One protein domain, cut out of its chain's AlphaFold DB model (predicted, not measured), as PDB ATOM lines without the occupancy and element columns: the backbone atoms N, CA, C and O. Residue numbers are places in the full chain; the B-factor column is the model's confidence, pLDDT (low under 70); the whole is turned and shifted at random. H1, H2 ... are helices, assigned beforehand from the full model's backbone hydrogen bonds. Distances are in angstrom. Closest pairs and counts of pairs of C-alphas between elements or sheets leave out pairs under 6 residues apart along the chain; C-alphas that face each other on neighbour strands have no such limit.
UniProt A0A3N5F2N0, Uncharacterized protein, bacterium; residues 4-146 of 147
ATOM      1  N   GLY A   4     137.894 136.551 116.175       39.25
ATOM      2  CA  GLY A   4     138.851 135.460 116.417       39.25
ATOM      3  C   GLY A   4     138.702 134.756 117.772       39.25
ATOM      4  O   GLY A   4     138.691 133.533 117.828       39.25
ATOM      5  N   THR A   5     138.554 135.508 118.863       44.38
ATOM      6  CA  THR A   5     138.645 134.970 120.236       44.38
ATOM      7  C   THR A   5     137.397 134.192 120.666       44.38
ATOM      8  O   THR A   5     137.498 133.124 121.273       44.38
ATOM      9  N   LEU A   6     136.214 134.687 120.286       48.38
ATOM     10  CA  LEU A   6     134.937 133.998 120.489       48.38
ATOM     11  C   LEU A   6     134.858 132.709 119.661       48.38
ATOM     12  O   LEU A   6     134.370 131.698 120.157       48.38
ATOM     13  N   LEU A   7     135.397 132.716 118.436       48.56
ATOM     14  CA  LEU A   7     135.383 131.545 117.559       48.56
ATOM     15  C   LEU A   7     136.280 130.419 118.090       48.56
ATOM     16  O   LEU A   7     135.872 129.266 118.055       48.56
ATOM     17  N   VAL A   8     137.464 130.739 118.626       52.44
ATOM     18  CA  VAL A   8     138.382 129.737 119.203       52.44
ATOM     19  C   VAL A   8     137.787 129.107 120.466       52.44
ATOM     20  O   VAL A   8     137.824 127.887 120.620       52.44
ATOM     21  N   SER A   9     137.164 129.916 121.326       51.00
ATOM     22  CA  SER A   9     136.518 129.440 122.558       51.00
ATOM     23  C   SER A   9     135.284 128.580 122.261       51.00
ATOM     24  O   SER A   9     135.129 127.501 122.830       51.00
ATOM     25  N   ALA A  10     134.441 129.009 121.314       52.06
ATOM     26  CA  ALA A  10     133.266 128.258 120.875       52.06
ATOM     27  C   ALA A  10     133.634 126.981 120.097       52.06
ATOM     28  O   ALA A  10     132.997 125.949 120.297       52.06
ATOM     29  N   MET A  11     134.681 127.006 119.259       53.22
ATOM     30  CA  MET A  11     135.170 125.805 118.563       53.22
ATOM     31  C   MET A  11     135.725 124.770 119.544       53.22
ATOM     32  O   MET A  11     135.445 123.588 119.385       53.22
ATOM     33  N   MET A  12     136.456 125.189 120.581       57.25
ATOM     34  CA  MET A  12     136.997 124.269 121.590       57.25
ATOM     35  C   MET A  12     135.897 123.656 122.470       57.25
ATOM     36  O   MET A  12     135.933 122.457 122.762       57.25
ATOM     37  N   LEU A  13     134.874 124.436 122.835       56.19
ATOM     38  CA  LEU A  13     133.695 123.913 123.537       56.19
ATOM     39  C   LEU A  13     132.918 122.915 122.660       56.19
ATOM     40  O   LEU A  13     132.536 121.842 123.122       56.19
ATOM     41  N   ALA A  14     132.752 123.225 121.371       51.06
ATOM     42  CA  ALA A  14     132.086 122.348 120.407       51.06
ATOM     43  C   ALA A  14     132.880 121.063 120.100       51.06
ATOM     44  O   ALA A  14     132.287 120.044 119.760       51.06
ATOM     45  N   MET A  15     134.212 121.089 120.229       51.69
ATOM     46  CA  MET A  15     135.071 119.913 120.041       51.69
ATOM     47  C   MET A  15     135.132 118.994 121.269       51.69
ATOM     48  O   MET A  15     135.444 117.814 121.126       51.69
ATOM     49  N   THR A  16     134.822 119.502 122.466       51.62
ATOM     50  CA  THR A  16     134.837 118.727 123.721       51.62
ATOM     51  C   THR A  16     133.456 118.190 124.112       51.62
ATOM     52  O   THR A  16     133.364 117.120 124.718       51.62
ATOM     53  N   ALA A  17     132.376 118.870 123.719       47.69
ATOM     54  CA  ALA A  17     131.005 118.386 123.850       47.69
ATOM     55  C   ALA A  17     130.616 117.552 122.618       47.69
ATOM     56  O   ALA A  17     130.140 118.076 121.613       47.69
ATOM     57  N   GLY A  18     130.834 116.234 122.664       40.62
ATOM     58  CA  GLY A  18     130.301 115.330 121.644       40.62
ATOM     59  C   GLY A  18     128.798 115.572 121.430       40.62
ATOM     60  O   GLY A  18     128.017 115.354 122.347       40.62
ATOM     61  N   LYS A  19     128.437 115.999 120.210       34.31
ATOM     62  CA  LYS A  19     127.120 116.483 119.741       34.31
ATOM     63  C   LYS A  19     126.602 117.778 120.411       34.31
ATOM     64  O   LYS A  19     126.418 117.823 121.624       34.31
ATOM     65  N   PRO A  20     126.281 118.820 119.616       41.47
ATOM     66  CA  PRO A  20     125.731 120.063 120.133       41.47
ATOM     67  C   PRO A  20     124.214 119.936 120.325       41.47
ATOM     68  O   PRO A  20     123.455 120.151 119.388       41.47
ATOM     69  N   ASP A  21     123.773 119.648 121.548       38.81
ATOM     70  CA  ASP A  21     122.411 119.989 122.002       38.81
ATOM     71  C   ASP A  21     122.390 121.341 122.748       38.81
ATOM     72  O   ASP A  21     121.441 121.682 123.451       38.81
ATOM     73  N   ALA A  22     123.444 122.149 122.597       39.56
ATOM     74  CA  ALA A  22     123.482 123.509 123.115       39.56
ATOM     75  C   ALA A  22     122.885 124.466 122.075       39.56
ATOM     76  O   ALA A  22     123.449 124.672 120.998       39.56
ATOM     77  N   HIS A  23     121.730 125.047 122.405       36.56
ATOM     78  CA  HIS A  23     121.119 126.146 121.667       36.56
ATOM     79  C   HIS A  23     122.161 127.221 121.328       36.56
ATOM     80  O   HIS A  23     122.650 127.934 122.201       36.56
ATOM     81  N   ALA A  24     122.453 127.374 120.037       35.38
ATOM     82  CA  ALA A  24     123.420 128.319 119.473       35.38
ATOM     83  C   ALA A  24     123.058 129.816 119.655       35.38
ATOM     84  O   ALA A  24     123.608 130.668 118.962       35.38
ATOM     85  N   GLY A  25     122.115 130.144 120.545       33.16
ATOM     86  CA  GLY A  25     121.629 131.503 120.803       33.16
ATOM     87  C   GLY A  25     122.152 132.144 122.090       33.16
ATOM     88  O   GLY A  25     121.963 133.343 122.265       33.16
ATOM     89  N   ASP A  26     122.813 131.383 122.963       40.75
ATOM     90  CA  ASP A  26     123.337 131.865 124.246       40.75
ATOM     91  C   ASP A  26     124.751 131.310 124.468       40.75
ATOM     92  O   ASP A  26     124.998 130.459 125.320       40.75
ATOM     93  N   LEU A  27     125.711 131.760 123.651       42.53
ATOM     94  CA  LEU A  27     127.145 131.550 123.901       42.53
ATOM     95  C   LEU A  27     127.607 132.484 125.034       42.53
ATOM     96  O   LEU A  27     128.571 133.235 124.881       42.53
ATOM     97  N   GLY A  28     126.867 132.477 126.147       52.12
ATOM     98  CA  GLY A  28     127.211 133.184 127.367       52.12
ATOM     99  C   GLY A  28     128.642 132.854 127.777       52.12
ATOM    100  O   GLY A  28     129.151 131.777 127.468       52.12
ATOM    101  N   ASN A  29     129.288 133.826 128.426       63.56
ATOM    102  CA  ASN A  29     130.687 133.801 128.849       63.56
ATOM    103  C   ASN A  29     131.216 132.362 129.072       63.56
ATOM    104  O   ASN A  29     130.672 131.661 129.934       63.56
ATOM    105  N   PRO A  30     132.251 131.910 128.329       66.00
ATOM    106  CA  PRO A  30     132.703 130.518 128.342       66.00
ATOM    107  C   PRO A  30     133.024 130.022 129.752       66.00
ATOM    108  O   PRO A  30     132.787 128.857 130.051       66.00
ATOM    109  N   ALA A  31     133.459 130.901 130.655       64.75
ATOM    110  CA  ALA A  31     133.732 130.548 132.038       64.75
ATOM    111  C   ALA A  31     132.468 130.156 132.836       64.75
ATOM    112  O   ALA A  31     132.546 129.318 133.733       64.75
ATOM    113  N   ARG A  32     131.279 130.666 132.477       66.38
ATOM    114  CA  ARG A  32     129.998 130.226 133.069       66.38
ATOM    115  C   ARG A  32     129.608 128.828 132.603       66.38
ATOM    116  O   ARG A  32     129.106 128.050 133.407       66.38
ATOM    117  N   ALA A  33     129.876 128.495 131.341       72.88
ATOM    118  CA  ALA A  33     129.644 127.145 130.833       72.88
ATOM    119  C   ALA A  33     130.534 126.116 131.553       72.88
ATOM    120  O   ALA A  33     130.074 125.016 131.849       72.88
ATOM    121  N   LEU A  34     131.776 126.486 131.902       72.50
ATOM    122  CA  LEU A  34     132.693 125.627 132.668       72.50
ATOM    123  C   LEU A  34     132.162 125.301 134.069       72.50
ATOM    124  O   LEU A  34     132.334 124.179 134.538       72.50
ATOM    125  N   ALA A  35     131.463 126.238 134.716       70.44
ATOM    126  CA  ALA A  35     130.908 126.033 136.054       70.44
ATOM    127  C   ALA A  35     129.808 124.953 136.111       70.44
ATOM    128  O   ALA A  35     129.519 124.435 137.186       70.44
ATOM    129  N   THR A  36     129.194 124.600 134.975       76.50
ATOM    130  CA  THR A  36     128.093 123.621 134.904       76.50
ATOM    131  C   THR A  36     128.508 122.249 134.361       76.50
ATOM    132  O   THR A  36     127.657 121.379 134.187       76.50
ATOM    133  N   MET A  37     129.788 122.043 134.043       80.81
ATOM    134  CA  MET A  37     130.264 120.803 133.422       80.81
ATOM    135  C   MET A  37     130.529 119.684 134.434       80.81
ATOM    136  O   MET A  37     130.886 119.914 135.586       80.81
ATOM    137  N   SER A  38     130.414 118.439 133.967       83.75
ATOM    138  CA  SER A  38     130.871 117.272 134.726       83.75
ATOM    139  C   SER A  38     132.399 117.230 134.833       83.75
ATOM    140  O   SER A  38     133.114 117.749 133.976       83.75
ATOM    141  N   HIS A  39     132.913 116.517 135.836       81.50
ATOM    142  CA  HIS A  39     134.355 116.365 136.046       81.50
ATOM    143  C   HIS A  39     135.096 115.827 134.804       81.50
ATOM    144  O   HIS A  39     136.130 116.359 134.415       81.50
ATOM    145  N   ALA A  40     134.536 114.827 134.113       80.44
ATOM    146  CA  ALA A  40     135.148 114.269 132.903       80.44
ATOM    147  C   ALA A  40     135.217 115.281 131.741       80.44
ATOM    148  O   ALA A  40     136.179 115.282 130.973       80.44
ATOM    149  N   GLN A  41     134.212 116.153 131.612       83.25
ATOM    150  CA  GLN A  41     134.224 117.239 130.628       83.25
ATOM    151  C   GLN A  41     135.270 118.291 130.997       83.25
ATOM    152  O   GLN A  41     136.033 118.704 130.127       83.25
ATOM    153  N   LEU A  42     135.361 118.658 132.278       84.62
ATOM    154  CA  LEU A  42     136.361 119.607 132.763       84.62
ATOM    155  C   LEU A  42     137.782 119.114 132.483       84.62
ATOM    156  O   LEU A  42     138.592 119.876 131.968       84.62
ATOM    157  N   GLU A  43     138.076 117.834 132.715       85.88
ATOM    158  CA  GLU A  43     139.391 117.258 132.405       85.88
ATOM    159  C   GLU A  43     139.741 117.319 130.911       85.88
ATOM    160  O   GLU A  43     140.880 117.617 130.541       85.88
ATOM    161  N   ASN A  44     138.768 117.091 130.023       85.44
ATOM    162  CA  ASN A  44     138.987 117.255 128.584       85.44
ATOM    163  C   ASN A  44     139.243 118.717 128.217       85.44
ATOM    164  O   ASN A  44     140.154 119.008 127.445       85.44
ATOM    165  N   VAL A  45     138.492 119.639 128.817       86.88
ATOM    166  CA  VAL A  45     138.674 121.071 128.596       86.88
ATOM    167  C   VAL A  45     140.042 121.550 129.094       86.88
ATOM    168  O   VAL A  45     140.712 122.298 128.384       86.88
ATOM    169  N   LYS A  46     140.524 121.072 130.251       90.94
ATOM    170  CA  LYS A  46     141.884 121.372 130.736       90.94
ATOM    171  C   LYS A  46     142.943 120.944 129.723       90.94
ATOM    172  O   LYS A  46     143.846 121.720 129.428       90.94
ATOM    173  N   LYS A  47     142.820 119.741 129.148       90.44
ATOM    174  CA  LYS A  47     143.735 119.260 128.093       90.44
ATOM    175  C   LYS A  47     143.709 120.156 126.858       90.44
ATOM    176  O   LYS A  47     144.768 120.468 126.325       90.44
ATOM    177  N   SER A  48     142.524 120.592 126.429       89.81
ATOM    178  CA  SER A  48     142.388 121.535 125.316       89.81
ATOM    179  C   SER A  48     143.090 122.860 125.606       89.81
ATOM    180  O   SER A  48     143.842 123.338 124.764       89.81
ATOM    181  N   TYR A  49     142.915 123.432 126.801       90.94
ATOM    182  CA  TYR A  49     143.592 124.680 127.159       90.94
ATOM    183  C   TYR A  49     145.104 124.529 127.304       90.94
ATOM    184  O   TYR A  49     145.820 125.436 126.897       90.94
ATOM    185  N   LEU A  50     145.604 123.389 127.788       93.56
ATOM    186  CA  LEU A  50     147.044 123.108 127.787       93.56
ATOM    187  C   LEU A  50     147.610 123.145 126.362       93.56
ATOM    188  O   LEU A  50     148.578 123.855 126.111       93.56
ATOM    189  N   ALA A  51     146.948 122.488 125.408       92.38
ATOM    190  CA  ALA A  51     147.358 122.542 124.005       92.38
ATOM    191  C   ALA A  51     147.288 123.968 123.417       92.38
ATOM    192  O   ALA A  51     148.095 124.330 122.563       92.38
ATOM    193  N   CYS A  52     146.342 124.799 123.868       92.56
ATOM    194  CA  CYS A  52     146.271 126.204 123.461       92.56
ATOM    195  C   CYS A  52     147.441 127.040 123.993       92.56
ATOM    196  O   CYS A  52     147.895 127.937 123.286       92.56
ATOM    197  N   LEU A  53     147.908 126.776 125.216       94.00
ATOM    198  CA  LEU A  53     149.047 127.484 125.813       94.00
ATOM    199  C   LEU A  53     150.366 127.154 125.097       94.00
ATOM    200  O   LEU A  53     151.234 128.013 125.012       94.00
ATOM    201  N   GLU A  54     150.470 125.960 124.511       93.56
ATOM    202  CA  GLU A  54     151.601 125.517 123.681       93.56
ATOM    203  C   GLU A  54     151.485 125.960 122.203       93.56
ATOM    204  O   GLU A  54     152.304 125.588 121.359       93.56
ATOM    205  N   SER A  55     150.449 126.726 121.841       93.56
ATOM    206  CA  SER A  55     150.209 127.118 120.451       93.56
ATOM    207  C   SER A  55     151.266 128.111 119.946       93.56
ATOM    208  O   SER A  55     151.548 129.096 120.625       93.56
ATOM    209  N   PRO A  56     151.751 127.983 118.693       91.94
ATOM    210  CA  PRO A  56     152.609 129.004 118.083       91.94
ATOM    211  C   PRO A  56     151.853 130.308 117.768       91.94
ATOM    212  O   PRO A  56     152.453 131.295 117.348       91.94
ATOM    213  N   ASN A  57     150.522 130.325 117.904       92.44
ATOM    214  CA  ASN A  57     149.713 131.517 117.691       92.44
ATOM    215  C   ASN A  57     149.519 132.268 119.013       92.44
ATOM    216  O   ASN A  57     148.696 131.881 119.842       92.44
ATOM    217  N   GLU A  58     150.203 133.403 119.164       90.06
ATOM    218  CA  GLU A  58     150.111 134.236 120.369       90.06
ATOM    219  C   GLU A  58     148.677 134.634 120.733       90.06
ATOM    220  O   GLU A  58     148.331 134.703 121.909       90.06
ATOM    221  N   GLY A  59     147.817 134.883 119.741       88.56
ATOM    222  CA  GLY A  59     146.418 135.227 119.987       88.56
ATOM    223  C   GLY A  59     145.651 134.095 120.673       88.56
ATOM    224  O   GLY A  59     144.806 134.364 121.524       88.56
ATOM    225  N   VAL A  60     145.977 132.838 120.347       90.81
ATOM    226  CA  VAL A  60     145.401 131.643 120.985       90.81
ATOM    227  C   VAL A  60     145.926 131.492 122.408       90.81
ATOM    228  O   VAL A  60     145.126 131.321 123.327       90.81
ATOM    229  N   VAL A  61     147.239 131.638 122.609       93.69
ATOM    230  CA  VAL A  61     147.861 131.575 123.942       93.69
ATOM    231  C   VAL A  61     147.254 132.634 124.865       93.69
ATOM    232  O   VAL A  61     146.767 132.324 125.948       93.69
ATOM    233  N   GLN A  62     147.193 133.889 124.414       90.88
ATOM    234  CA  GLN A  62     146.646 134.997 125.203       90.88
ATOM    235  C   GLN A  62     145.160 134.814 125.535       90.88
ATOM    236  O   GLN A  62     144.725 135.212 126.617       90.88
ATOM    237  N   ALA A  63     144.387 134.224 124.620       89.06
ATOM    238  CA  ALA A  63     142.992 133.889 124.870       89.06
ATOM    239  C   ALA A  63     142.860 132.792 125.934       89.06
ATOM    240  O   ALA A  63     142.065 132.927 126.864       89.06
ATOM    241  N   ALA A  64     143.678 131.742 125.834       92.44
ATOM    242  CA  ALA A  64     143.701 130.649 126.797       92.44
ATOM    243  C   ALA A  64     144.059 131.134 128.207       92.44
ATOM    244  O   ALA A  64     143.344 130.798 129.147       92.44
ATOM    245  N   ILE A  65     145.081 131.990 128.353       94.69
ATOM    246  CA  ILE A  65     145.425 132.604 129.649       94.69
ATOM    247  C   ILE A  65     144.205 133.333 130.231       94.69
ATOM    248  O   ILE A  65     143.865 133.135 131.397       94.69
ATOM    249  N   GLY A  66     143.522 134.153 129.424       91.38
ATOM    250  CA  GLY A  66     142.349 134.908 129.870       91.38
ATOM    251  C   GLY A  66     141.204 134.013 130.351       91.38
ATOM    252  O   GLY A  66     140.616 134.278 131.398       91.38
ATOM    253  N   ILE A  67     140.914 132.928 129.631       89.69
ATOM    254  CA  ILE A  67     139.815 132.023 129.995       89.69
ATOM    255  C   ILE A  67     140.159 131.188 131.229       89.69
ATOM    256  O   ILE A  67     139.311 131.034 132.104       89.69
ATOM    257  N   VAL A  68     141.393 130.690 131.344       92.25
ATOM    258  CA  VAL A  68     141.841 129.976 132.552       92.25
ATOM    259  C   VAL A  68     141.759 130.889 133.773       92.25
ATOM    260  O   VAL A  68     141.293 130.464 134.828       92.25
ATOM    261  N   LEU A  69     142.138 132.159 133.625       92.75
ATOM    262  CA  LEU A  69     142.022 133.139 134.697       92.75
ATOM    263  C   LEU A  69     140.562 133.391 135.097       92.75
ATOM    264  O   LEU A  69     140.241 133.368 136.284       92.75
ATOM    265  N   GLN A  70     139.660 133.585 134.130       89.06
ATOM    266  CA  GLN A  70     138.223 133.694 134.418       89.06
ATOM    267  C   GLN A  70     137.693 132.438 135.113       89.06
ATOM    268  O   GLN A  70     136.940 132.548 136.078       89.06
ATOM    269  N   TRP A  71     138.106 131.251 134.663       88.69
ATOM    270  CA  TRP A  71     137.717 129.988 135.280       88.69
ATOM    271  C   TRP A  71     138.182 129.922 136.738       88.69
ATOM    272  O   TRP A  71     137.371 129.621 137.612       88.69
ATOM    273  N   ARG A  72     139.431 130.298 137.034       91.06
ATOM    274  CA  ARG A  72     139.928 130.366 138.414       91.06
ATOM    275  C   ARG A  72     139.112 131.330 139.278       91.06
ATOM    276  O   ARG A  72     138.801 131.000 140.418       91.06
ATOM    277  N   LEU A  73     138.758 132.502 138.751       88.44
ATOM    278  CA  LEU A  73     137.997 133.505 139.501       88.44
ATOM    279  C   LEU A  73     136.550 133.070 139.784       88.44
ATOM    280  O   LEU A  73     136.023 133.373 140.851       88.44
ATOM    281  N   ILE A  74     135.913 132.349 138.856       87.06
ATOM    282  CA  ILE A  74     134.539 131.845 139.023       87.06
ATOM    283  C   ILE A  74     134.504 130.576 139.887       87.06
ATOM    284  O   ILE A  74     133.603 130.415 140.709       87.06
ATOM    285  N   SER A  75     135.490 129.692 139.728       87.75
ATOM    286  CA  SER A  75     135.564 128.388 140.397       87.75
ATOM    287  C   SER A  75     136.885 128.236 141.164       87.75
ATOM    288  O   SER A  75     137.736 127.430 140.781       87.75
ATOM    289  N   PRO A  76     137.074 128.958 142.284       88.88
ATOM    290  CA  PRO A  76     138.353 128.996 142.996       88.88
ATOM    291  C   PRO A  76     138.772 127.646 143.590       88.88
ATOM    292  O   PRO A  76     139.952 127.447 143.850       88.88
ATOM    293  N   GLN A  77     137.830 126.719 143.782       88.88
ATOM    294  CA  GLN A  77     138.082 125.382 144.333       88.88
ATOM    295  C   GLN A  77     138.503 124.347 143.274       88.88
ATOM    296  O   GLN A  77     138.910 123.247 143.636       88.88
ATOM    297  N   GLU A  78     138.385 124.661 141.979       89.81
ATOM    298  CA  GLU A  78     138.728 123.719 140.908       89.81
ATOM    299  C   GLU A  78     140.243 123.482 140.856       89.81
ATOM    300  O   GLU A  78     141.031 124.414 141.003       89.81
ATOM    301  N   ASP A  79     140.689 122.252 140.611       92.69
ATOM    302  CA  ASP A  79     142.121 121.997 140.450       92.69
ATOM    303  C   ASP A  79     142.597 122.404 139.046       92.69
ATOM    304  O   ASP A  79     142.381 121.688 138.063       92.69
ATOM    305  N   LEU A  80     143.268 123.554 138.957       93.69
ATOM    306  CA  LEU A  80     143.922 124.060 137.746       93.69
ATOM    307  C   LEU A  80     145.456 124.070 137.877       93.69
ATOM    308  O   LEU A  80     146.128 124.686 137.053       93.69
ATOM    309  N   SER A  81     146.031 123.349 138.848       95.19
ATOM    310  CA  SER A  81     147.455 123.446 139.226       95.19
ATOM    311  C   SER A  81     148.433 123.237 138.062       95.19
ATOM    312  O   SER A  81     149.555 123.745 138.059       95.19
ATOM    313  N   ARG A  82     148.052 122.432 137.060       96.38
ATOM    314  CA  ARG A  82     148.866 122.254 135.850       96.38
ATOM    315  C   ARG A  82     148.795 123.472 134.930       96.38
ATOM    316  O   ARG A  82     149.840 123.952 134.521       96.38
ATOM    317  N   LEU A  83     147.596 123.976 134.643       96.50
ATOM    318  CA  LEU A  83     147.406 125.171 133.813       96.50
ATOM    319  C   LEU A  83     148.084 126.396 134.437       96.50
ATOM    320  O   LEU A  83     148.708 127.174 133.730       96.50
ATOM    321  N   GLU A  84     148.014 126.538 135.758       96.75
ATOM    322  CA  GLU A  84     148.672 127.630 136.485       96.75
ATOM    323  C   GLU A  84     150.190 127.569 136.381       96.75
ATOM    324  O   GLU A  84     150.831 128.600 136.195       96.75
ATOM    325  N   ARG A  85     150.776 126.367 136.436       97.62
ATOM    326  CA  ARG A  85     152.212 126.199 136.190       97.62
ATOM    327  C   ARG A  85     152.602 126.623 134.780       97.62
ATOM    328  O   ARG A  85     153.587 127.337 134.651       97.62
ATOM    329  N   GLU A  86     151.833 126.237 133.765       97.88
ATOM    330  CA  GLU A  86     152.105 126.667 132.385       97.88
ATOM    331  C   GLU A  86     151.963 128.189 132.229       97.88
ATOM    332  O   GLU A  86     152.781 128.832 131.579       97.88
ATOM    333  N   ILE A  87     150.966 128.805 132.873       97.81
ATOM    334  CA  ILE A  87     150.821 130.269 132.883       97.81
ATOM    335  C   ILE A  87     152.022 130.929 133.575       97.81
ATOM    336  O   ILE A  87     152.565 131.901 133.055       97.81
ATOM    337  N   ASN A  88     152.474 130.394 134.709       97.56
ATOM    338  CA  ASN A  88     153.654 130.901 135.408       97.56
ATOM    339  C   ASN A  88     154.928 130.755 134.565       97.56
ATOM    340  O   ASN A  88     155.759 131.662 134.565       97.56
ATOM    341  N   ASP A  89     155.076 129.658 133.819       98.00
ATOM    342  CA  ASP A  89     156.187 129.491 132.882       98.00
ATOM    343  C   ASP A  89     156.121 130.533 131.760       98.00
ATOM    344  O   ASP A  89     157.097 131.243 131.521       98.00
ATOM    345  N   LEU A  90     154.944 130.746 131.162       98.06
ATOM    346  CA  LEU A  90     154.726 131.770 130.137       98.06
ATOM    347  C   LEU A  90     155.001 133.193 130.631       98.06
ATOM    348  O   LEU A  90     155.362 134.049 129.823       98.06
ATOM    349  N   ALA A  91     154.861 133.472 131.928       97.62
ATOM    350  CA  ALA A  91     155.218 134.768 132.502       97.62
ATOM    351  C   ALA A  91     156.727 135.053 132.390       97.62
ATOM    352  O   ALA A  91     157.124 136.200 132.181       97.62
ATOM    353  N   VAL A  92     157.558 134.010 132.475       97.62
ATOM    354  CA  VAL A  92     159.024 134.097 132.405       97.62
ATOM    355  C   VAL A  92     159.521 133.880 130.974       97.62
ATOM    356  O   VAL A  92     160.303 134.679 130.458       97.62
ATOM    357  N   ASN A  93     159.032 132.822 130.330       97.38
ATOM    358  CA  ASN A  93     159.579 132.244 129.107       97.38
ATOM    359  C   ASN A  93     158.714 132.480 127.864       97.38
ATOM    360  O   ASN A  93     159.126 132.105 126.772       97.38
ATOM    361  N   GLY A  94     157.537 133.106 127.989       96.25
ATOM    362  CA  GLY A  94     156.655 133.335 126.843       96.25
ATOM    363  C   GLY A  94     157.348 134.130 125.732       96.25
ATOM    364  O   GLY A  94     158.062 135.092 126.013       96.25
ATOM    365  N   ASP A  95     157.114 133.766 124.470       94.44
ATOM    366  CA  ASP A  95     157.869 134.304 123.325       94.44
ATOM    367  C   ASP A  95     157.742 135.827 123.175       94.44
ATOM    368  O   ASP A  95     158.721 136.535 122.909       94.44
ATOM    369  N   SER A  96     156.544 136.368 123.419       96.06
ATOM    370  CA  SER A  96     156.269 137.792 123.236       96.06
ATOM    371  C   SER A  96     156.143 138.560 124.552       96.06
ATOM    372  O   SER A  96     155.607 138.043 125.538       96.06
ATOM    373  N   PRO A  97     156.576 139.839 124.585       96.62
ATOM    374  CA  PRO A  97     156.400 140.690 125.761       96.62
ATOM    375  C   PRO A  97     154.940 140.796 126.219       96.62
ATOM    376  O   PRO A  97     154.676 140.889 127.414       96.62
ATOM    377  N   VAL A  98     153.991 140.763 125.278       94.62
ATOM    378  CA  VAL A  98     152.554 140.852 125.578       94.62
ATOM    379  C   VAL A  98     152.066 139.581 126.268       94.62
ATOM    380  O   VAL A  98     151.341 139.675 127.259       94.62
ATOM    381  N   THR A  99     152.481 138.404 125.792       95.44
ATOM    382  CA  THR A  99     152.162 137.126 126.438       95.44
ATOM    383  C   THR A  99     152.754 137.065 127.844       95.44
ATOM    384  O   THR A  99     152.010 136.799 128.784       95.44
ATOM    385  N   ARG A 100     154.038 137.420 128.016       97.69
ATOM    386  CA  ARG A 100     154.689 137.459 129.340       97.69
ATOM    387  C   ARG A 100     153.978 138.393 130.315       97.69
ATOM    388  O   ARG A 100     153.759 138.028 131.467       97.69
ATOM    389  N   LEU A 101     153.564 139.577 129.853       95.50
ATOM    390  CA  LEU A 101     152.830 140.543 130.674       95.50
ATOM    391  C   LEU A 101     151.460 140.000 131.101       95.50
ATOM    392  O   LEU A 101     151.121 140.057 132.279       95.50
ATOM    393  N   LYS A 102     150.674 139.462 130.160       95.56
ATOM    394  CA  LYS A 102     149.353 138.888 130.460       95.56
ATOM    395  C   LYS A 102     149.454 137.686 131.395       95.56
ATOM    396  O   LYS A 102     148.675 137.594 132.336       95.56
ATOM    397  N   ALA A 103     150.429 136.812 131.170       97.31
ATOM    398  CA  ALA A 103     150.717 135.690 132.052       97.31
ATOM    399  C   ALA A 103     151.107 136.172 133.459       97.31
ATOM    400  O   ALA A 103     150.490 135.747 134.424       97.31
ATOM    401  N   SER A 104     152.007 137.155 133.574       96.44
ATOM    402  CA  SER A 104     152.378 137.766 134.863       96.44
ATOM    403  C   SER A 104     151.175 138.342 135.617       96.44
ATOM    404  O   SER A 104     151.041 138.148 136.823       96.44
ATOM    405  N   LEU A 105     150.280 139.047 134.913       94.50
ATOM    406  CA  LEU A 105     149.050 139.581 135.502       94.50
ATOM    407  C   LEU A 105     148.101 138.463 135.944       94.50
ATOM    408  O   LEU A 105     147.510 138.561 137.016       94.50
ATOM    409  N   ALA A 106     147.963 137.409 135.138       95.00
ATOM    410  CA  ALA A 106     147.146 136.256 135.486       95.00
ATOM    411  C   ALA A 106     147.687 135.553 136.736       95.00
ATOM    412  O   ALA A 106     146.920 135.353 137.672       95.00
ATOM    413  N   SER A 107     148.991 135.266 136.797       95.50
ATOM    414  CA  SER A 107     149.662 134.682 137.967       95.50
ATOM    415  C   SER A 107     149.422 135.504 139.231       95.50
ATOM    416  O   SER A 107     149.001 134.969 140.251       95.50
ATOM    417  N   LEU A 108     149.593 136.828 139.145       93.88
ATOM    418  CA  LEU A 108     149.375 137.730 140.276       93.88
ATOM    419  C   LEU A 108     147.945 137.632 140.830       93.88
ATOM    420  O   LEU A 108     147.755 137.624 142.047       93.88
ATOM    421  N   VAL A 109     146.949 137.575 139.941       92.19
ATOM    422  CA  VAL A 109     145.530 137.474 140.312       92.19
ATOM    423  C   VAL A 109     145.171 136.071 140.804       92.19
ATOM    424  O   VAL A 109     144.381 135.955 141.734       92.19
ATOM    425  N   ILE A 110     145.755 135.016 140.230       91.88
ATOM    426  CA  ILE A 110     145.591 133.632 140.703       91.88
ATOM    427  C   ILE A 110     146.077 133.510 142.151       91.88
ATOM    428  O   ILE A 110     145.347 133.001 142.999       91.88
ATOM    429  N   ASP A 111     147.265 134.043 142.447       90.50
ATOM    430  CA  ASP A 111     147.849 134.009 143.790       90.50
ATOM    431  C   ASP A 111     147.099 134.918 144.777       90.50
ATOM    432  O   ASP A 111     147.102 134.685 145.987       90.50
ATOM    433  N   ASN A 112     146.456 135.977 144.274       89.44
ATOM    434  CA  ASN A 112     145.797 136.996 145.087       89.44
ATOM    435  C   ASN A 112     144.445 137.406 144.469       89.44
ATOM    436  O   ASN A 112     144.300 138.529 143.974       89.44
ATOM    437  N   PRO A 113     143.413 136.545 144.522       87.31
ATOM    438  CA  PRO A 113     142.136 136.813 143.855       87.31
ATOM    439  C   PRO A 113     141.399 138.029 144.432       87.31
ATOM    440  O   PRO A 113     140.609 138.660 143.739       87.31
ATOM    441  N   SER A 114     141.699 138.425 145.673       85.12
ATOM    442  CA  SER A 114     141.160 139.639 146.302       85.12
ATOM    443  C   SER A 114     141.660 140.948 145.678       85.12
ATOM    444  O   SER A 114     141.116 142.008 145.988       85.12
ATOM    445  N   LEU A 115     142.672 140.902 144.800       82.88
ATOM    446  CA  LEU A 115     143.145 142.072 144.052       82.88
ATOM    447  C   LEU A 115     142.112 142.591 143.055       82.88
ATOM    448  O   LEU A 115     142.175 143.754 142.656       82.88
ATOM    449  N   VAL A 116     141.183 141.736 142.636       83.81
ATOM    450  CA  VAL A 116     140.146 142.075 141.671       83.81
ATOM    451  C   VAL A 116     138.784 142.058 142.355       83.81
ATOM    452  O   VAL A 116     138.416 141.103 143.028       83.81
ATOM    453  N   ASN A 117     138.029 143.142 142.191       80.12
ATOM    454  CA  ASN A 117     136.670 143.279 142.718       80.12
ATOM    455  C   ASN A 117     135.707 143.654 141.584       80.12
ATOM    456  O   ASN A 117     135.032 144.682 141.618       80.12
ATOM    457  N   PHE A 118     135.735 142.856 140.523       80.44
ATOM    458  CA  PHE A 118     134.818 142.953 139.395       80.44
ATOM    459  C   PHE A 118     134.271 141.563 139.081       80.44
ATOM    460  O   PHE A 118     134.884 140.561 139.446       80.44
ATOM    461  N   ASP A 119     133.124 141.505 138.407       80.19
ATOM    462  CA  ASP A 119     132.565 140.238 137.945       80.19
ATOM    463  C   ASP A 119     133.315 139.772 136.680       80.19
ATOM    464  O   ASP A 119     133.137 140.376 135.616       80.19
ATOM    465  N   PRO A 120     134.149 138.715 136.752       75.62
ATOM    466  CA  PRO A 120     134.873 138.202 135.589       75.62
ATOM    467  C   PRO A 120     133.930 137.661 134.508       75.62
ATOM    468  O   PRO A 120     134.330 137.575 133.343       75.62
ATOM    469  N   ALA A 121     132.682 137.326 134.867       68.75
ATOM    470  CA  ALA A 121     131.665 136.891 133.923       68.75
ATOM    471  C   ALA A 121     131.161 138.039 133.024       68.75
ATOM    472  O   ALA A 121     130.633 137.778 131.941       68.75
ATOM    473  N   GLY A 122     131.347 139.294 133.448       72.00
ATOM    474  CA  GLY A 122     130.945 140.496 132.715       72.00
ATOM    475  C   GLY A 122     131.945 140.976 131.658       72.00
ATOM    476  O   GLY A 122     131.662 141.953 130.973       72.00
ATOM    477  N   CYS A 123     133.108 140.331 131.521       75.19
ATOM    478  CA  CYS A 123     134.079 140.667 130.477       75.19
ATOM    479  C   CYS A 123     133.784 139.872 129.196       75.19
ATOM    480  O   CYS A 123     133.940 138.649 129.185       75.19
ATOM    481  N   ASP A 124     133.422 140.570 128.114       70.69
ATOM    482  CA  ASP A 124     133.065 139.941 126.829       70.69
ATOM    483  C   ASP A 124     134.274 139.347 126.087       70.69
ATOM    484  O   ASP A 124     134.132 138.454 125.249       70.69
ATOM    485  N   ASP A 125     135.476 139.856 126.365       76.75
ATOM    486  CA  ASP A 125     136.711 139.402 125.738       76.75
ATOM    487  C   ASP A 125     137.923 139.512 126.676       76.75
ATOM    488  O   ASP A 125     137.906 140.187 127.710       76.75
ATOM    489  N   CYS A 126     139.008 138.829 126.300       78.81
ATOM    490  CA  CYS A 126     140.232 138.801 127.095       78.81
ATOM    491  C   CYS A 126     140.892 140.182 127.223       78.81
ATOM    492  O   CYS A 126     141.580 140.426 128.206       78.81
ATOM    493  N   GLY A 127     140.714 141.081 126.251       81.56
ATOM    494  CA  GLY A 127     141.221 142.450 126.335       81.56
ATOM    495  C   GLY A 127     140.573 143.200 127.492       81.56
ATOM    496  O   GLY A 127     141.282 143.676 128.372       81.56
ATOM    497  N   GLN A 128     139.239 143.191 127.554       84.38
ATOM    498  CA  GLN A 128     138.488 143.824 128.646       84.38
ATOM    499  C   GLN A 128     138.866 143.262 130.020       84.38
ATOM    500  O   GLN A 128     139.022 144.020 130.976       84.38
ATOM    501  N   LEU A 129     139.065 141.942 130.111       87.44
ATOM    502  CA  LEU A 129     139.530 141.294 131.336       87.44
ATOM    503  C   LEU A 129     140.892 141.843 131.785       87.44
ATOM    504  O   LEU A 129     141.050 142.256 132.933       87.44
ATOM    505  N   PHE A 130     141.882 141.862 130.888       89.12
ATOM    506  CA  PHE A 130     143.226 142.333 131.233       89.12
ATOM    507  C   PHE A 130     143.279 143.844 131.477       89.12
ATOM    508  O   PHE A 130     144.063 144.283 132.320       89.12
ATOM    509  N   ASP A 131     142.428 144.633 130.822       88.69
ATOM    510  CA  ASP A 131     142.279 146.063 131.101       88.69
ATOM    511  C   ASP A 131     141.720 146.296 132.513       88.69
ATOM    512  O   ASP A 131     142.260 147.113 133.265       88.69
ATOM    513  N   ALA A 132     140.699 145.529 132.918       87.81
ATOM    514  CA  ALA A 132     140.131 145.589 134.265       87.81
ATOM    515  C   ALA A 132     141.162 145.204 135.340       87.81
ATOM    516  O   ALA A 132     141.323 145.918 136.335       87.81
ATOM    517  N   ILE A 133     141.922 144.127 135.113       88.50
ATOM    518  CA  ILE A 133     142.999 143.685 136.014       88.50
ATOM    519  C   ILE A 133     144.094 144.744 136.115       88.50
ATOM    520  O   ILE A 133     144.499 145.117 137.214       88.50
ATOM    521  N   THR A 134     144.558 145.265 134.979       89.69
ATOM    522  CA  THR A 134     145.596 146.303 134.949       89.69
ATOM    523  C   THR A 134     145.137 147.550 135.704       89.69
ATOM    524  O   THR A 134     145.909 148.134 136.468       89.69
ATOM    525  N   GLY A 135     143.869 147.940 135.541       86.81
ATOM    526  CA  GLY A 135     143.247 149.022 136.297       86.81
ATOM    527  C   GLY A 135     143.278 148.779 137.809       86.81
ATOM    528  O   GLY A 135     143.726 149.654 138.554       86.81
ATOM    529  N   ALA A 136     142.874 147.587 138.254       85.69
ATOM    530  CA  ALA A 136     142.872 147.207 139.667       85.69
ATOM    531  C   ALA A 136     144.288 147.204 140.275       85.69
ATOM    532  O   ALA A 136     144.535 147.837 141.304       85.69
ATOM    533  N   VAL A 137     145.255 146.588 139.585       85.62
ATOM    534  CA  VAL A 137     146.665 146.559 140.008       85.62
ATOM    535  C   VAL A 137     147.235 147.975 140.102       85.62
ATOM    536  O   VAL A 137     147.900 148.323 141.080       85.62
ATOM    537  N   ARG A 138     146.936 148.842 139.126       85.12
ATOM    538  CA  ARG A 138     147.386 150.239 139.142       85.12
ATOM    539  C   ARG A 138     146.822 151.007 140.337       85.12
ATOM    540  O   ARG A 138     147.567 151.753 140.971       85.12
ATOM    541  N   GLN A 139     145.537 150.838 140.648       82.25
ATOM    542  CA  GLN A 139     144.913 151.486 141.806       82.25
ATOM    543  C   GLN A 139     145.558 151.044 143.121       82.25
ATOM    544  O   GLN A 139     145.806 151.888 143.980       82.25
ATOM    545  N   MET A 140     145.906 149.762 143.257       78.62
ATOM    546  CA  MET A 140     146.616 149.256 144.430       78.62
ATOM    547  C   MET A 140     147.994 149.913 144.592       78.62
ATOM    548  O   MET A 140     148.305 150.439 145.660       78.62
ATOM    549  N   VAL A 141     148.808 149.924 143.531       78.31
ATOM    550  CA  VAL A 141     150.172 150.484 143.578       78.31
ATOM    551  C   VAL A 141     150.152 151.979 143.904       78.31
ATOM    552  O   VAL A 141     150.990 152.465 144.664       78.31
ATOM    553  N   VAL A 142     149.188 152.724 143.354       76.81
ATOM    554  CA  VAL A 142     149.033 154.156 143.647       76.81
ATOM    555  C   VAL A 142     148.492 154.378 145.062       76.81
ATOM    556  O   VAL A 142     149.005 155.235 145.777       76.81
ATOM    557  N   GLY A 143     147.507 153.588 145.500       66.31
ATOM    558  CA  GLY A 143     146.916 153.687 146.836       66.31
ATOM    559  C   GLY A 143     147.901 153.382 147.968       66.31
ATOM    560  O   GLY A 143     147.819 153.999 149.026       66.31
ATOM    561  N   GLN A 144     148.877 152.496 147.736       58.69
ATOM    562  CA  GLN A 144     149.951 152.204 148.693       58.69
ATOM    563  C   GLN A 144     150.991 153.326 148.830       58.69
ATOM    564  O   GLN A 144     151.684 153.369 149.837       58.69
ATOM    565  N   ARG A 145     151.105 154.247 147.861       51.62
ATOM    566  CA  ARG A 145     152.023 155.403 147.952       51.62
ATOM    567  C   ARG A 145     151.448 156.602 148.711       51.62
ATOM    568  O   ARG A 145     152.175 157.558 148.955       51.62
ATOM    569  N   LEU A 146     150.152 156.581 149.020       48.78
ATOM    570  CA  LEU A 146     149.443 157.672 149.702       48.78
ATOM    571  C   LEU A 146     149.164 157.372 151.185       48.78
ATOM    572  O   LEU A 146     148.425 158.117 151.828       48.78
TER     573      LEU A 146
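This is residues 4 to 146 of the 147 residues of an uncharacterized protein of bacterium (UniProt A0A3N5F2N0). Four helices, H3 to H6, form an up-and-down bundle with H4 in the middle; H1 and the short H2 pack on H4 too, and H7 runs from the side of H4 past H6 until its end sticks out with residues 141 to 146. This end and the loop of residues 17 to 29 lie at opposite ends of the longest axis. The printed part has 143 residues with seven named helices, H1 to H7 in order, and no named strand; the class is all helix. It is compact, with a radius of gyration of the C-alphas of 15.1 A, yet elongated, spanning 55 by 30 by 28 A.

H1, residues 4 to 16, is 18.7 A long and begins at C-alpha 4, (138.851, 135.460, 116.417). H2, residues 30 to 34, measures 6.5 A. H3, residues 39 to 53, measures 21.1 A, and H4, residues 58 to 74, 24.4 A, beginning at C-alpha 58, (150.111, 134.236, 120.369). H5, residues 81 to 93, measures 18.1 A, and H6, residues 97 to 111, 21.0 A. H7, residues 126 to 144, is 27.2 A long and ends at C-alpha 144, (149.951, 152.204, 148.693).

H4 is the hub, touching five helices. H1 touches it with residues 5 to 8 alone, the closest C-alphas being those of Thr 5 and Ala 63, 6.4 A apart, at a steep tilt of 67 degrees. H2 touches H4 at Ala 31 and Trp 71, closest C-alphas 5.2 A apart. H3 and H4 form a helical hairpin, with closest C-alphas Leu 53 and Val 61 at 4.7 A and a shallow tilt of 35.0 degrees, only just short of steep. H4 and H6 touch and run the same way at a shallow tilt of 11 degrees, with closest C-alphas Gln 62 and Thr 99 at 6.0 A. H5 and H6 form a second helical hairpin, with closest C-alphas Ala 91 and Arg 100 at 4.2 A. H7 touches H4 with residues 126 to 130 alone, at a steep tilt of 64 degrees; the closest C-alphas, of Gly 66 and Cys 126, are 5.2 A apart. H1 and H7 are only just apart, at 8.0 A. Every O i to N i+4 pair is within hydrogen-bond range in H1, H2, H3, H4, H6 and H7, and 8 of 9 are in H5.

The C-alphas farthest apart, of Lys 19 and Leu 146, are 55.6 A apart. The printed part has no cut. The links H1 to H2 and H6 to H7 are long, with 13 and 14 residues. Mean pLDDT of the printed part is 79.6; residues 4 to 32, 121 and 143 to 146 are under 70.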